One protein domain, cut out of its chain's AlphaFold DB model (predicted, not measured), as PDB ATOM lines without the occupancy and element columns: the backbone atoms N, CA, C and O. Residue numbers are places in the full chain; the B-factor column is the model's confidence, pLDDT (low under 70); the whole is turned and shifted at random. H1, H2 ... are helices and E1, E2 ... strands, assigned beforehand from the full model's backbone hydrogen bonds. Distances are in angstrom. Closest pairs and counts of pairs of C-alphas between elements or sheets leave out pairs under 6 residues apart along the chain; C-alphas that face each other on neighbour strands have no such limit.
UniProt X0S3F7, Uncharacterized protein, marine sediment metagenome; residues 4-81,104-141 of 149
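Overview. This is residues 4 to 81 and 104 to 141 of the 149 residues of an uncharacterized protein of marine sediment metagenome (UniProt X0S3F7). A small three-stranded sheet, E3 E4 E5, has two helices, H1 and H3, packed over one face, and away from these helices, at the other end of the longest axis, lies a looser part made of the small hairpin E1 E2, the helix H2 and long unnamed stretches. The printed part has 116 residues, with three named helices and five named strands in the order H1 E1 E2 E3 E4 H2 E5 H3, and its class is mixed, helices and strands. The larger sheet runs E3 E4 E5 and is mixed; E1 and E2 form an antiparallel sheet of two. The whole is compact, with a radius of gyration of the C-alphas of 14.0 A and spans of 38 by 31 by 23 A.

Arrangement. H1, residues 4 to 23, is on the sheet of E3, residues 67 to 69, E4, residues 74 to 79, and E5, residues 120 to 125. Its height over the sheet is 9.4 A, and it lies over E4, only just along the strands at 29 degrees on the local plane. Residues 30 to 31 pair antiparallel with residues 67 to 68 of E3. E1, residues 40 to 43, and E2, residues 46 to 48, are a hairpin, with N 43 and O 46 at 2.8 A, within hydrogen-bond range. Residues 62 to 63 pair antiparallel with residues 40 to 41 of E1. E3 and E4 are a hairpin too, antiparallel, with N 69 and O 74 at 2.9 A. H2, residues 105 to 116, only grazes the larger sheet with residues 111 to 115; its closest C-alphas to E1 are those of Tyr 113 and Phe 42, 6.9 A apart. E5 is parallel to E4 at 20 degrees, with N 77 and O 122 at 2.9 A. H3, residues 131 to 140, lies over E4 and E5 at a height over the sheet of 9.6 A, along the strands at 4 degrees to E5 on the local plane. H1 and H3 are on the same face, two layers, helices over one face of a sheet. H1 touches H3 with residues 12 to 20 alone, at a steep tilt of 42 degrees, the same way; the closest C-alphas, of Ile 19 and Glu 136, are 6.4 A apart. H2 is apart from H1 and H3. In H1, H2 and H3 every O i to N i+4 pair is within hydrogen-bond range.

Along the chain. H1 begins at C-alpha 4, (53.042, 59.018, 103.516), and is 28.9 A long. E1 is 9.9 A, E2 6.8 A and E3 7.1 A long. E4 and H2 are each 16.4 A, and E5 is 16.6 A. H3 is 14.1 A long and ends at C-alpha 140, (36.155, 79.798, 111.351).

Size, cuts and confidence. The C-alphas farthest apart, those of Lys 22 and Thr 58, are 40.7 A apart. Residues 82 to 103 are not printed; C-alphas 81 and 104 are 13.2 A apart across the cut. The links H1 to E1 and E2 to E3 are long. The mean pLDDT of the printed part is 88.9; residue 4, residues 55 to 60, residue 81 and residue 104 are under 70.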
ATOM      1  N   ILE A   4      52.970  58.159 102.318       65.31
ATOM      2  CA  ILE A   4      53.042  59.018 103.516       65.31
ATOM      3  C   ILE A   4      52.288  60.337 103.292       65.31
ATOM      4  O   ILE A   4      51.544  60.790 104.160       65.31
ATOM      5  N   ASP A   5      52.430  60.925 102.107       71.44
ATOM      6  CA  ASP A   5      51.791  62.194 101.753       71.44
ATOM      7  C   ASP A   5      50.263  62.037 101.743       71.44
ATOM      8  O   ASP A   5      49.534  62.889 102.246       71.44
ATOM      9  N   ILE A   6      49.778  60.893 101.246       80.50
ATOM     10  CA  ILE A   6      48.355  60.543 101.249       80.50
ATOM     11  C   ILE A   6      47.835  60.386 102.688       80.50
ATOM     12  O   ILE A   6      46.749  60.870 103.003       80.50
ATOM     13  N   GLU A   7      48.594  59.743 103.580       86.94
ATOM     14  CA  GLU A   7      48.208  59.578 104.990       86.94
ATOM     15  C   GLU A   7      48.075  60.929 105.711       86.94
ATOM     16  O   GLU A   7      47.065  61.190 106.375       86.94
ATOM     17  N   ASN A   8      49.052  61.820 105.533       88.38
ATOM     18  CA  ASN A   8      48.998  63.170 106.093       88.38
ATOM     19  C   ASN A   8      47.829  63.978 105.519       88.38
ATOM     20  O   ASN A   8      47.133  64.682 106.260       88.38
ATOM     21  N   LEU A   9      47.546  63.820 104.226       89.56
ATOM     22  CA  LEU A   9      46.418  64.478 103.588       89.56
ATOM     23  C   LEU A   9      45.070  64.009 104.152       89.56
ATOM     24  O   LEU A   9      44.199  64.829 104.459       89.56
ATOM     25  N   PHE A  10      44.916  62.701 104.383       92.75
ATOM     26  CA  PHE A  10      43.741  62.149 105.058       92.75
ATOM     27  C   PHE A  10      43.594  62.676 106.485       92.75
ATOM     28  O   PHE A  10      42.489  63.040 106.890       92.75
ATOM     29  N   ARG A  11      44.694  62.797 107.238       94.94
ATOM     30  CA  ARG A  11      44.668  63.374 108.591       94.94
ATOM     31  C   ARG A  11      44.164  64.821 108.580       94.94
ATOM     32  O   ARG A  11      43.348  65.189 109.427       94.94
ATOM     33  N   ILE A  12      44.610  65.635 107.623       95.50
ATOM     34  CA  ILE A  12      44.140  67.020 107.454       95.50
ATOM     35  C   ILE A  12      42.646  67.046 107.111       95.50
ATOM     36  O   ILE A  12      41.885  67.811 107.711       95.50
ATOM     37  N   TYR A  13      42.207  66.182 106.197       96.56
ATOM     38  CA  TYR A  13      40.803  66.058 105.813       96.56
ATOM     39  C   TYR A  13      39.887  65.643 106.968       96.56
ATOM     40  O   TYR A  13      38.842  66.264 107.191       96.56
ATOM     41  N   ASP A  14      40.276  64.636 107.745       97.25
ATOM     42  CA  ASP A  14      39.499  64.176 108.895       97.25
ATOM     43  C   ASP A  14      39.406  65.250 109.980       97.25
ATOM     44  O   ASP A  14      38.335  65.474 110.564       97.25
ATOM     45  N   GLN A  15      40.500  65.982 110.210       97.44
ATOM     46  CA  GLN A  15      40.504  67.113 111.127       97.44
ATOM     47  C   GLN A  15      39.580  68.237 110.634       97.44
ATOM     48  O   GLN A  15      38.779  68.756 111.417       97.44
ATOM     49  N   ALA A  16      39.620  68.577 109.341       97.06
ATOM     50  CA  ALA A  16      38.720  69.565 108.748       97.06
ATOM     51  C   ALA A  16      37.253  69.157 108.942       97.06
ATOM     52  O   ALA A  16      36.454  69.946 109.448       97.06
ATOM     53  N   ASN A  17      36.902  67.904 108.644       97.00
ATOM     54  CA  ASN A  17      35.552  67.376 108.843       97.00
ATOM     55  C   ASN A  17      35.112  67.376 110.309       97.00
ATOM     56  O   ASN A  17      33.940  67.621 110.609       97.00
ATOM     57  N   THR A  18      36.037  67.126 111.232       97.69
ATOM     58  CA  THR A  18      35.770  67.205 112.671       97.69
ATOM     59  C   THR A  18      35.421  68.632 113.080       97.69
ATOM     60  O   THR A  18      34.404  68.847 113.742       97.69
ATOM     61  N   ILE A  19      36.202  69.620 112.634       96.62
ATOM     62  CA  ILE A  19      35.951  71.047 112.885       96.62
ATOM     63  C   ILE A  19      34.616  71.479 112.264       96.62
ATOM     64  O   ILE A  19      33.809  72.131 112.928       96.62
ATOM     65  N   ILE A  20      34.350  71.068 111.021       95.38
ATOM     66  CA  ILE A  20      33.105  71.355 110.300       95.38
ATOM     67  C   ILE A  20      31.898  70.862 111.093       95.38
ATOM     68  O   ILE A  20      30.975  71.636 111.338       95.38
ATOM     69  N   LYS A  21      31.920  69.604 111.548       96.62
ATOM     70  CA  LYS A  21      30.837  69.018 112.350       96.62
ATOM     71  C   LYS A  21      30.700  69.704 113.709       96.62
ATOM     72  O   LYS A  21      29.587  70.016 114.119       96.62
ATOM     73  N   LYS A  22      31.821  69.964 114.390       96.88
ATOM     74  CA  LYS A  22      31.868  70.622 115.707       96.88
ATOM     75  C   LYS A  22      31.227  72.012 115.684       96.88
ATOM     76  O   LYS A  22      30.514  72.359 116.620       96.88
ATOM     77  N   HIS A  23      31.474  72.789 114.630       94.75
ATOM     78  CA  HIS A  23      31.008  74.176 114.506       94.75
ATOM     79  C   HIS A  23      29.843  74.360 113.531       94.75
ATOM     80  O   HIS A  23      29.441  75.491 113.270       94.75
ATOM     81  N   ASN A  24      29.288  73.264 113.007       93.62
ATOM     82  CA  ASN A  24      28.200  73.268 112.029       93.62
ATOM     83  C   ASN A  24      28.489  74.180 110.817       93.62
ATOM     84  O   ASN A  24      27.653  74.987 110.403       93.62
ATOM     85  N   LEU A  25      29.709  74.079 110.283       92.88
ATOM     86  CA  LEU A  25      30.142  74.823 109.100       92.88
ATOM     87  C   LEU A  25      29.565  74.169 107.837       92.88
ATOM     88  O   LEU A  25      29.307  72.970 107.808       92.88
ATOM     89  N   LEU A  26      29.388  74.951 106.772       92.56
ATOM     90  CA  LEU A  26      28.811  74.480 105.504       92.56
ATOM     91  C   LEU A  26      29.884  74.126 104.466       92.56
ATOM     92  O   LEU A  26      29.670  74.314 103.269       92.56
ATOM     93  N   TYR A  27      31.051  73.670 104.929       93.94
ATOM     94  CA  TYR A  27      32.123  73.245 104.036       93.94
ATOM     95  C   TYR A  27      31.954  71.781 103.618       93.94
ATOM     96  O   TYR A  27      31.579  70.928 104.426       93.94
ATOM     97  N   HIS A  28      32.287  71.496 102.364       94.62
ATOM     98  CA  HIS A  28      32.247  70.175 101.751       94.62
ATOM     99  C   HIS A  28      33.548  69.939 100.983       94.62
ATOM    100  O   HIS A  28      33.622  70.179  99.779       94.62
ATOM    101  N   PHE A  29      34.584  69.507 101.703       95.88
ATOM    102  CA  PHE A  29      35.880  69.229 101.096       95.88
ATOM    103  C   PHE A  29      35.860  67.938 100.277       95.88
ATOM    104  O   PHE A  29      35.283  66.931 100.690       95.88
ATOM    105  N   ILE A  30      36.556  67.980  99.149       94.81
ATOM    106  CA  ILE A  30      37.038  66.826  98.391       94.81
ATOM    107  C   ILE A  30      38.569  66.777  98.483       94.81
ATOM    108  O   ILE A  30      39.198  67.816  98.695       94.81
ATOM    109  N   ILE A  31      39.146  65.582  98.357       92.81
ATOM    110  CA  ILE A  31      40.593  65.329  98.451       92.81
ATOM    111  C   ILE A  31      41.106  64.908  97.075       92.81
ATOM    112  O   ILE A  31      40.446  64.108  96.417       92.81
ATOM    113  N   ASP A  32      42.284  65.369  96.660       86.62
ATOM    114  CA  ASP A  32      42.971  64.795  95.502       86.62
ATOM    115  C   ASP A  32      43.815  63.589  95.912       86.62
ATOM    116  O   ASP A  32      44.858  63.719  96.546       86.62
ATOM    117  N   HIS A  33      43.389  62.390  95.518       80.62
ATOM    118  CA  HIS A  33      44.175  61.160  95.692       80.62
ATOM    119  C   HIS A  33      45.050  60.825  94.472       80.62
ATOM    120  O   HIS A  33      45.497  59.690  94.308       80.62
ATOM    121  N   GLY A  34      45.308  61.810  93.605       75.62
ATOM    122  CA  GLY A  34      46.078  61.642  92.370       75.62
ATOM    123  C   GLY A  34      45.222  61.279  91.156       75.62
ATOM    124  O   GLY A  34      45.751  60.847  90.131       75.62
ATOM    125  N   SER A  35      43.905  61.448  91.267       77.00
ATOM    126  CA  SER A  35      42.940  61.278  90.175       77.00
ATOM    127  C   SER A  35      42.462  62.610  89.590       77.00
ATOM    128  O   SER A  35      41.604  62.610  88.704       77.00
ATOM    129  N   TYR A  36      43.031  63.732  90.050       83.50
ATOM    130  CA  TYR A  36      42.671  65.089  89.639       83.50
ATOM    131  C   TYR A  36      41.223  65.450  89.997       83.50
ATOM    132  O   TYR A  36      40.588  66.277  89.340       83.50
ATOM    133  N   GLU A  37      40.689  64.836  91.055       87.19
ATOM    134  CA  GLU A  37      39.319  65.053  91.527       87.19
ATOM    135  C   GLU A  37      39.062  66.498  91.924       87.19
ATOM    136  O   GLU A  37      37.941  66.969  91.784       87.19
ATOM    137  N   THR A  38      40.092  67.211  92.370       92.25
ATOM    138  CA  THR A  38      40.032  68.613  92.791       92.25
ATOM    139  C   THR A  38      40.370  69.589  91.671       92.25
ATOM    140  O   THR A  38      40.427  70.791  91.920       92.25
ATOM    141  N   ALA A  39      40.588  69.123  90.438       92.12
ATOM    142  CA  ALA A  39      41.075  69.971  89.359       92.12
ATOM    143  C   ALA A  39      40.203  71.220  89.150       92.12
ATOM    144  O   ALA A  39      38.971  71.155  89.075       92.12
ATOM    145  N   ILE A  40      40.864  72.367  89.016       93.62
ATOM    146  CA  ILE A  40      40.248  73.662  88.739       93.62
ATOM    147  C   ILE A  40      40.892  74.243  87.490       93.62
ATOM    148  O   ILE A  40      42.105  74.438  87.444       93.62
ATOM    149  N   GLU A  41      40.074  74.579  86.498       93.19
ATOM    150  CA  GLU A  41      40.512  75.318  85.318       93.19
ATOM    151  C   GLU A  41      40.310  76.822  85.493       93.19
ATOM    152  O   GLU A  41      39.215  77.277  85.816       93.19
ATOM    153  N   PHE A  42      41.348  77.604  85.198       92.19
ATOM    154  CA  PHE A  42      41.325  79.060  85.284       92.19
ATOM    155  C   PHE A  42      41.286  79.719  83.896       92.19
ATOM    156  O   PHE A  42      42.191  79.564  83.072       92.19
ATOM    157  N   VAL A  43      40.252  80.530  83.644       89.69
ATOM    158  CA  VAL A  43      40.059  81.294  82.400       89.69
ATOM    159  C   VAL A  43      39.794  82.760  82.741       89.69
ATOM    160  O   VAL A  43      38.698  83.144  83.147       89.69
ATOM    161  N   GLY A  44      40.814  83.606  82.577       85.81
ATOM    162  CA  GLY A  44      40.740  85.010  82.990       85.81
ATOM    163  C   GLY A  44      40.566  85.124  84.507       85.81
ATOM    164  O   GLY A  44      41.408  84.636  85.253       85.81
ATOM    165  N   ASN A  45      39.463  85.738  84.946       88.25
ATOM    166  CA  ASN A  45      39.087  85.856  86.365       88.25
ATOM    167  C   ASN A  45      38.007  84.839  86.774       88.25
ATOM    168  O   ASN A  45      37.323  85.017  87.785       88.25
ATOM    169  N   SER A  46      37.795  83.812  85.953       91.12
ATOM    170  CA  SER A  46      36.857  82.729  86.215       91.12
ATOM    171  C   SER A  46      37.614  81.440  86.500       91.12
ATOM    172  O   SER A  46      38.659  81.176  85.907       91.12
ATOM    173  N   ALA A  47      37.050  80.644  87.399       94.25
ATOM    174  CA  ALA A  47      37.481  79.291  87.697       94.25
ATOM    175  C   ALA A  47      36.337  78.333  87.348       94.25
ATOM    176  O   ALA A  47      35.174  78.742  87.396       94.25
ATOM    177  N   PHE A  48      36.668  77.094  86.995       93.94
ATOM    178  CA  PHE A  48      35.709  76.040  86.687       93.94
ATOM    179  C   PHE A  48      36.140  74.736  87.342       93.94
ATOM    180  O   PHE A  48      37.273  74.290  87.168       93.94
ATOM    181  N   HIS A  49      35.211  74.145  88.079       93.62
ATOM    182  CA  HIS A  49      35.346  72.833  88.681       93.62
ATOM    183  C   HIS A  49      34.042  72.051  88.426       93.62
ATOM    184  O   HIS A  49      32.972  72.547  88.803       93.62
ATOM    185  N   PRO A  50      34.096  70.881  87.765       91.62
ATOM    186  CA  PRO A  50      35.288  70.292  87.140       91.62
ATOM    187  C   PRO A  50      35.811  71.139  85.954       91.62
ATOM    188  O   PRO A  50      35.098  72.030  85.479       91.62
ATOM    189  N   PRO A  51      37.037  70.882  85.455       89.81
ATOM    190  CA  PRO A  51      37.573  71.553  84.269       89.81
ATOM    191  C   PRO A  51      36.683  71.366  83.027       89.81
ATOM    192  O   PRO A  51      36.109  70.297  82.814       89.81
ATOM    193  N   LEU A  52      36.596  72.391  82.174       87.06
ATOM    194  CA  LEU A  52      35.834  72.373  80.916       87.06
ATOM    195  C   LEU A  52      36.670  71.876  79.732       87.06
ATOM    196  O   LEU A  52      36.145  71.255  78.802       87.06
ATOM    197  N   SER A  53      37.966  72.195  79.737       81.00
ATOM    198  CA  SER A  53      38.929  71.744  78.736       81.00
ATOM    199  C   SER A  53      38.952  70.220  78.649       81.00
ATOM    200  O   SER A  53      38.658  69.539  79.617       81.00
ATOM    201  N   LYS A  54      39.326  69.657  77.498       73.44
ATOM    202  CA  LYS A  54      39.513  68.197  77.341       73.44
ATOM    203  C   LYS A  54      40.979  67.758  77.377       73.44
ATOM    204  O   LYS A  54      41.251  66.569  77.450       73.44
ATOM    205  N   ASN A  55      41.910  68.716  77.338       69.19
ATOM    206  CA  ASN A  55      43.353  68.474  77.293       69.19
ATOM    207  C   ASN A  55      44.001  68.955  78.598       69.19
ATOM    208  O   ASN A  55      44.643  70.007  78.619       69.19
ATOM    209  N   TRP A  56      43.774  68.224  79.691       69.06
ATOM    210  CA  TRP A  56      44.181  68.654  81.034       69.06
ATOM    211  C   TRP A  56      45.703  68.700  81.196       69.06
ATOM    212  O   TRP A  56      46.236  69.708  81.649       69.06
ATOM    213  N   ASP A  57      46.400  67.691  80.673       59.91
ATOM    214  CA  ASP A  57      47.837  67.461  80.894       59.91
ATOM    215  C   ASP A  57      48.772  68.535  80.311       59.91
ATOM    216  O   ASP A  57      49.973  68.535  80.569       59.91
ATOM    217  N   THR A  58      48.250  69.443  79.481       64.81
ATOM    218  CA  THR A  58      49.058  70.454  78.773       64.81
ATOM    219  C   THR A  58      48.634  71.887  79.069       64.81
ATOM    220  O   THR A  58      49.273  72.821  78.581       64.81
ATOM    221  N   ASN A  59      47.569  72.087  79.850       69.44
ATOM    222  CA  ASN A  59      47.061  73.421  80.137       69.44
ATOM    223  C   ASN A  59      47.675  73.950  81.446       69.44
ATOM    224  O   ASN A  59      47.282  73.501  82.520       69.44
ATOM    225  N   PRO A  60      48.567  74.962  81.401       68.81
ATOM    226  CA  PRO A  60      49.238  75.502  82.590       68.81
ATOM    227  C   PRO A  60      48.302  76.293  83.522       68.81
ATOM    228  O   PRO A  60      48.761  76.972  84.436       68.81
ATOM    229  N   LYS A  61      46.996  76.283  83.245       84.62
ATOM    230  CA  LYS A  61      45.949  76.945  84.025       84.62
ATOM    231  C   LYS A  61      44.996  75.949  84.673       84.62
ATOM    232  O   LYS A  61      43.914  76.351  85.088       84.62
ATOM    233  N   ILE A  62      45.347  74.666  84.696       89.12
ATOM    234  CA  ILE A  62      44.627  73.658  85.464       89.12
ATOM    235  C   ILE A  62      45.505  73.280  86.648       89.12
ATOM    236  O   ILE A  62      46.644  72.860  86.465       89.12
ATOM    237  N   PHE A  63      44.976  73.465  87.852       90.56
ATOM    238  CA  PHE A  63      45.657  73.119  89.098       90.56
ATOM    239  C   PHE A  63      44.782  72.172  89.904       90.56
ATOM    240  O   PHE A  63      43.557  72.288  89.864       90.56
ATOM    241  N   CYS A  64      45.417  71.256  90.627       91.50
ATOM    242  CA  CYS A  64      44.751  70.262  91.463       91.50
ATOM    243  C   CYS A  64      45.209  70.509  92.902       91.50
ATOM    244  O   CYS A  64      46.311  70.095  93.250       91.50
ATOM    245  N   PRO A  65      44.448  71.295  93.683       93.62
ATOM    246  CA  PRO A  65      44.731  71.486  95.096       93.62
ATOM    247  C   PRO A  65      44.524  70.194  95.878       93.62
ATOM    248  O   PRO A  65      43.641  69.413  95.530       93.62
ATOM    249  N   ASP A  66      45.245  70.004  96.977       93.62
ATOM    250  CA  ASP A  66      45.114  68.751  97.727       93.62
ATOM    251  C   ASP A  66      43.731  68.593  98.380       93.62
ATOM    252  O   ASP A  66      43.122  67.526  98.305       93.62
ATOM    253  N   LEU A  67      43.195  69.663  98.981       95.94
ATOM    254  CA  LEU A  67      41.823  69.737  99.491       95.94
ATOM    255  C   LEU A  67      41.086  70.932  98.891       95.94
ATOM    256  O   LEU A  67      41.544  72.077  98.975       95.94
ATOM    257  N   LEU A  68      39.881  70.685  98.380       97.00
ATOM    258  CA  LEU A  68      39.055  71.706  97.744       97.00
ATOM    259  C   LEU A  68      37.622  71.701  98.274       97.00
ATOM    260  O   LEU A  68      36.941  70.685  98.246       97.00
ATOM    261  N   ASP A  69      37.133  72.876  98.657       96.62
ATOM    262  CA  ASP A  69      35.711  73.204  98.637       96.62
ATOM    263  C   ASP A  69      35.490  74.327  97.623       96.62
ATOM    264  O   ASP A  69      35.746  75.512  97.875       96.62
ATOM    265  N   TYR A  70      35.022  73.942  96.441       96.00
ATOM    266  CA  TYR A  70      34.853  74.870  95.334       96.00
ATOM    267  C   TYR A  70      33.728  75.888  95.576       96.00
ATOM    268  O   TYR A  70      33.871  77.063  95.232       96.00
ATOM    269  N   HIS A  71      32.622  75.463  96.195       94.12
ATOM    270  CA  HIS A  71      31.454  76.317  96.420       94.12
ATOM    271  C   HIS A  71      31.766  77.454  97.389       94.12
ATOM    272  O   HIS A  71      31.406  78.605  97.131       94.12
ATOM    273  N   ASN A  72      32.481  77.141  98.469       94.38
ATOM    274  CA  ASN A  72      32.909  78.129  99.452       94.38
ATOM    275  C   ASN A  72      34.252  78.791  99.100       94.38
ATOM    276  O   ASN A  72      34.710  79.677  99.824       94.38
ATOM    277  N   LYS A  73      34.866  78.392  97.978       95.38
ATOM    278  CA  LYS A  73      36.168  78.865  97.494       95.38
ATOM    279  C   LYS A  73      37.271  78.730  98.543       95.38
ATOM    280  O   LYS A  73      38.018  79.677  98.808       95.38
ATOM    281  N   VAL A  74      37.377  77.551  99.140       96.19
ATOM    282  CA  VAL A  74      38.394  77.234 100.142       96.19
ATOM    283  C   VAL A  74      39.315  76.148  99.613       96.19
ATOM    284  O   VAL A  74      38.857  75.126  99.114       96.19
ATOM    285  N   ILE A  75      40.613  76.395  99.729       96.69
ATOM    286  CA  ILE A  75      41.681  75.482  99.342       96.69
ATOM    287  C   ILE A  75      42.589  75.261 100.548       96.69
ATOM    288  O   ILE A  75      42.944  76.219 101.249       96.69
ATOM    289  N   ILE A  76      42.974  74.007 100.765       95.62
ATOM    290  CA  ILE A  76      44.037  73.626 101.692       95.62
ATOM    291  C   ILE A  76      45.086  72.854 100.881       95.62
ATOM    292  O   ILE A  76      44.737  71.904 100.189       95.62
ATOM    293  N   GLU A  77      46.339  73.296 100.952       92.94
ATOM    294  CA  GLU A  77      47.495  72.638 100.325       92.94
ATOM    295  C   GLU A  77      48.406  72.099 101.437       92.94
ATOM    296  O   GLU A  77      48.683  72.808 102.416       92.94
ATOM    297  N   TYR A  78      48.855  70.860 101.285       90.25
ATOM    298  CA  TYR A  78      49.857  70.207 102.113       90.25
ATOM    299  C   TYR A  78      51.213  70.279 101.403       90.25
ATOM    300  O   TYR A  78      51.353  69.900 100.246       90.25
ATOM    301  N   GLU A  79      52.223  70.800 102.094       85.75
ATOM    302  CA  GLU A  79      53.532  71.085 101.510       85.75
ATOM    303  C   GLU A  79      54.625  70.311 102.261       85.75
ATOM    304  O   GLU A  79      54.797  70.441 103.479       85.75
ATOM    305  N   GLU A  80      55.397  69.515 101.526       76.19
ATOM    306  CA  GLU A  80      56.561  68.806 102.055       76.19
ATOM    307  C   GLU A  80      57.780  69.734 102.170       76.19
ATOM    308  O   GLU A  80      58.040  70.584 101.311       76.19
ATOM    309  N   GLU A  81      58.622  69.517 103.184       66.25
ATOM    310  CA  GLU A  81      59.959  70.109 103.195       66.25
ATOM    311  C   GLU A  81      60.848  69.390 102.166       66.25
ATOM    312  O   GLU A  81      61.414  68.327 102.426       66.25
ATOM    313  N   ASN A 104      58.182  78.149  94.017       69.06
ATOM    314  CA  ASN A 104      58.695  78.034  92.660       69.06
ATOM    315  C   ASN A 104      57.756  78.818  91.706       69.06
ATOM    316  O   ASN A 104      56.630  79.183  92.054       69.06
ATOM    317  N   SER A 105      58.189  79.115  90.478       71.62
ATOM    318  CA  SER A 105      57.380  79.918  89.540       71.62
ATOM    319  C   SER A 105      55.991  79.326  89.252       71.62
ATOM    320  O   SER A 105      55.066  80.066  88.910       71.62
ATOM    321  N   HIS A 106      55.841  78.005  89.372       72.75
ATOM    322  CA  HIS A 106      54.568  77.316  89.196       72.75
ATOM    323  C   HIS A 106      53.649  77.550  90.405       72.75
ATOM    324  O   HIS A 106      52.506  77.962  90.211       72.75
ATOM    325  N   ASP A 107      54.161  77.431  91.631       75.56
ATOM    326  CA  ASP A 107      53.404  77.686  92.866       75.56
ATOM    327  C   ASP A 107      52.958  79.149  92.952       75.56
ATOM    328  O   ASP A 107      51.805  79.434  93.274       75.56
ATOM    329  N   GLN A 108      53.829  80.089  92.567       83.06
ATOM    330  CA  GLN A 108      53.472  81.511  92.483       83.06
ATOM    331  C   GLN A 108      52.325  81.737  91.498       83.06
ATOM    332  O   GLN A 108      51.396  82.492  91.785       83.06
ATOM    333  N   THR A 109      52.376  81.070  90.343       85.56
ATOM    334  CA  THR A 109      51.341  81.171  89.310       85.56
ATOM    335  C   THR A 109      50.016  80.586  89.807       85.56
ATOM    336  O   THR A 109      48.988  81.259  89.724       85.56
ATOM    337  N   ARG A 110      50.032  79.387  90.404       89.19
ATOM    338  CA  ARG A 110      48.871  78.750  91.050       89.19
ATOM    339  C   ARG A 110      48.239  79.673  92.096       89.19
ATOM    340  O   ARG A 110      47.052  79.992  92.018       89.19
ATOM    341  N   ASN A 111      49.051  80.173  93.028       89.31
ATOM    342  CA  ASN A 111      48.611  81.030  94.131       89.31
ATOM    343  C   ASN A 111      48.008  82.352  93.619       89.31
ATOM    344  O   ASN A 111      47.031  82.859  94.183       89.31
ATOM    345  N   GLN A 112      48.545  82.904  92.524       90.38
ATOM    346  CA  GLN A 112      47.966  84.065  91.847       90.38
ATOM    347  C   GLN A 112      46.575  83.758  91.284       90.38
ATOM    348  O   GLN A 112      45.650  84.529  91.542       90.38
ATOM    349  N   TYR A 113      46.392  82.637  90.583       93.25
ATOM    350  CA  TYR A 113      45.086  82.244  90.043       93.25
ATOM    351  C   TYR A 113      44.040  82.006  91.135       93.25
ATOM    352  O   TYR A 113      42.918  82.514  91.029       93.25
ATOM    353  N   TYR A 114      44.418  81.320  92.218       94.31
ATOM    354  CA  TYR A 114      43.559  81.129  93.390       94.31
ATOM    355  C   TYR A 114      43.080  82.476  93.935       94.31
ATOM    356  O   TYR A 114      41.875  82.725  94.036       94.31
ATOM    357  N   LYS A 115      44.016  83.395  94.193       93.12
ATOM    358  CA  LYS A 115      43.702  84.734  94.697       93.12
ATOM    359  C   LYS A 115      42.828  85.530  93.726       93.12
ATOM    360  O   LYS A 115      41.856  86.148  94.157       93.12
ATOM    361  N   MET A 116      43.145  85.514  92.430       92.94
ATOM    362  CA  MET A 116      42.381  86.218  91.392       92.94
ATOM    363  C   MET A 116      40.924  85.754  91.330       92.94
ATOM    364  O   MET A 116      40.027  86.574  91.151       92.94
ATOM    365  N   CYS A 117      40.678  84.459  91.528       93.81
ATOM    366  CA  CYS A 117      39.331  83.891  91.520       93.81
ATOM    367  C   CYS A 117      38.644  83.913  92.894       93.81
ATOM    368  O   CYS A 117      37.519  83.421  93.031       93.81
ATOM    369  N   GLY A 118      39.271  84.534  93.898       94.12
ATOM    370  CA  GLY A 118      38.710  84.726  95.232       94.12
ATOM    371  C   GLY A 118      38.751  83.480  96.113       94.12
ATOM    372  O   GLY A 118      37.951  83.389  97.041       94.12
ATOM    373  N   PHE A 119      39.644  82.531  95.824       95.12
ATOM    374  CA  PHE A 119      39.905  81.414  96.721       95.12
ATOM    375  C   PHE A 119      40.706  81.865  97.930       95.12
ATOM    376  O   PHE A 119      41.651  82.654  97.838       95.12
ATOM    377  N   ARG A 120      40.325  81.323  99.080       95.00
ATOM    378  CA  ARG A 120      41.108  81.386 100.302       95.00
ATOM    379  C   ARG A 120      41.982  80.152 100.368       95.00
ATOM    380  O   ARG A 120      41.480  79.045 100.230       95.00
ATOM    381  N   LEU A 121      43.262  80.371 100.621       94.50
ATOM    382  CA  LEU A 121      44.272  79.328 100.670       94.50
ATOM    383  C   LEU A 121      44.830  79.218 102.090       94.50
ATOM    384  O   LEU A 121      45.260  80.225 102.658       94.50
ATOM    385  N   LEU A 122      44.850  78.002 102.630       95.00
ATOM    386  CA  LEU A 122      45.679  77.626 103.770       95.00
ATOM    387  C   LEU A 122      46.766  76.670 103.284       95.00
ATOM    388  O   LEU A 122      46.462  75.679 102.634       95.00
ATOM    389  N   ARG A 123      48.021  76.959 103.627       92.50
ATOM    390  CA  ARG A 123      49.141  76.034 103.427       92.50
ATOM    391  C   ARG A 123      49.528  75.430 104.765       92.50
ATOM    392  O   ARG A 123      49.682  76.182 105.738       92.50
ATOM    393  N   ILE A 124      49.645  74.111 104.800       91.00
ATOM    394  CA  ILE A 124      50.092  73.335 105.952       91.00
ATOM    395  C   ILE A 124      51.397  72.662 105.551       91.00
ATOM    396  O   ILE A 124      51.414  71.849 104.635       91.00
ATOM    397  N   TRP A 125      52.480  73.016 106.229       88.69
ATOM    398  CA  TRP A 125      53.772  72.363 106.047       88.69
ATOM    399  C   TRP A 125      53.863  71.138 106.952       88.69
ATOM    400  O   TRP A 125      53.367  71.174 108.076       88.69
ATOM    401  N   ASP A 126      54.556  70.086 106.516       83.00
ATOM    402  CA  ASP A 126      54.783  68.887 107.347       83.00
ATOM    403  C   ASP A 126      55.450  69.216 108.703       83.00
ATOM    404  O   ASP A 126      55.174  68.593 109.726       83.00
ATOM    405  N   SER A 127      56.276  70.268 108.749       81.62
ATOM    406  CA  SER A 127      56.937  70.734 109.975       81.62
ATOM    407  C   SER A 127      56.116  71.712 110.824       81.62
ATOM    408  O   SER A 127      56.613  72.183 111.854       81.62
ATOM    409  N   ASP A 128      54.882  72.048 110.426       83.88
ATOM    410  CA  ASP A 128      54.038  72.976 111.176       83.88
ATOM    411  C   ASP A 128      53.594  72.362 112.511       83.88
ATOM    412  O   ASP A 128      52.668  71.552 112.598       83.88
ATOM    413  N   GLU A 129      54.197  72.832 113.600       82.50
ATOM    414  CA  GLU A 129      53.687  72.572 114.941       82.50
ATOM    415  C   GLU A 129      52.348  73.315 115.135       82.50
ATOM    416  O   GLU A 129      52.269  74.538 114.994       82.50
ATOM    417  N   ASN A 130      51.289  72.591 115.519       89.62
ATOM    418  CA  ASN A 130      49.926  73.106 115.749       89.62
ATOM    419  C   ASN A 130      49.154  73.546 114.490       89.62
ATOM    420  O   ASN A 130      48.338  74.478 114.551       89.62
ATOM    421  N   TRP A 131      49.369  72.890 113.349       93.50
ATOM    422  CA  TRP A 131      48.571  73.153 112.150       93.50
ATOM    423  C   TRP A 131      47.063  72.953 112.383       93.50
ATOM    424  O   TRP A 131      46.268  73.647 111.752       93.50
ATOM    425  N   GLU A 132      46.647  72.091 113.320       96.00
ATOM    426  CA  GLU A 132      45.234  71.849 113.636       96.00
ATOM    427  C   GLU A 132      44.526  73.124 114.116       96.00
ATOM    428  O   GLU A 132      43.407  73.415 113.689       96.00
ATOM    429  N   ASN A 133      45.195  73.925 114.955       95.12
ATOM    430  CA  ASN A 133      44.660  75.200 115.441       95.12
ATOM    431  C   ASN A 133      44.575  76.223 114.303       95.12
ATOM    432  O   ASN A 133      43.571  76.920 114.164       95.12
ATOM    433  N   ARG A 134      45.605  76.288 113.449       95.50
ATOM    434  CA  ARG A 134      45.603  77.164 112.265       95.50
ATOM    435  C   ARG A 134      44.493  76.786 111.289       95.50
ATOM    436  O   ARG A 134      43.878  77.679 110.708       95.50
ATOM    437  N   LEU A 135      44.228  75.491 111.124       96.38
ATOM    438  CA  LEU A 135      43.121  74.984 110.325       96.38
ATOM    439  C   LEU A 135      41.776  75.396 110.931       96.38
ATOM    440  O   LEU A 135      40.939  75.936 110.211       96.38
ATOM    441  N   GLU A 136      41.578  75.213 112.238       96.25
ATOM    442  CA  GLU A 136      40.347  75.634 112.919       96.25
ATOM    443  C   GLU A 136      40.118  77.145 112.774       96.25
ATOM    444  O   GLU A 136      39.064  77.568 112.299       96.25
ATOM    445  N   GLU A 137      41.124  77.971 113.067       95.50
ATOM    446  CA  GLU A 137      41.047  79.424 112.877       95.50
ATOM    447  C   GLU A 137      40.759  79.818 111.425       95.50
ATOM    448  O   GLU A 137      39.997  80.752 111.161       95.50
ATOM    449  N   PHE A 138      41.383  79.131 110.468       95.75
ATOM    450  CA  PHE A 138      41.159  79.380 109.054       95.75
ATOM    451  C   PHE A 138      39.719  79.055 108.658       95.75
ATOM    452  O   PHE A 138      39.068  79.899 108.048       95.75
ATOM    453  N   LEU A 139      39.179  77.899 109.039       95.25
ATOM    454  CA  LEU A 139      37.803  77.526 108.698       95.25
ATOM    455  C   LEU A 139      36.769  78.442 109.372       95.25
ATOM    456  O   LEU A 139      35.758  78.777 108.752       95.25
ATOM    457  N   LEU A 140      37.042  78.906 110.596       94.00
ATOM    458  CA  LEU A 140      36.155  79.798 111.351       94.00
ATOM    459  C   LEU A 140      36.173  81.254 110.878       94.00
ATOM    460  O   LEU A 140      35.197  81.979 111.088       94.00
ATOM    461  N   LYS A 141      37.250  81.713 110.230       87.94
ATOM    462  CA  LYS A 141      37.239  83.023 109.568       87.94
ATOM    463  C   LYS A 141      36.177  82.973 108.474       87.94
ATOM    464  O   LYS A 141      36.343  82.250 107.501       87.94
TER     465      LYS A 141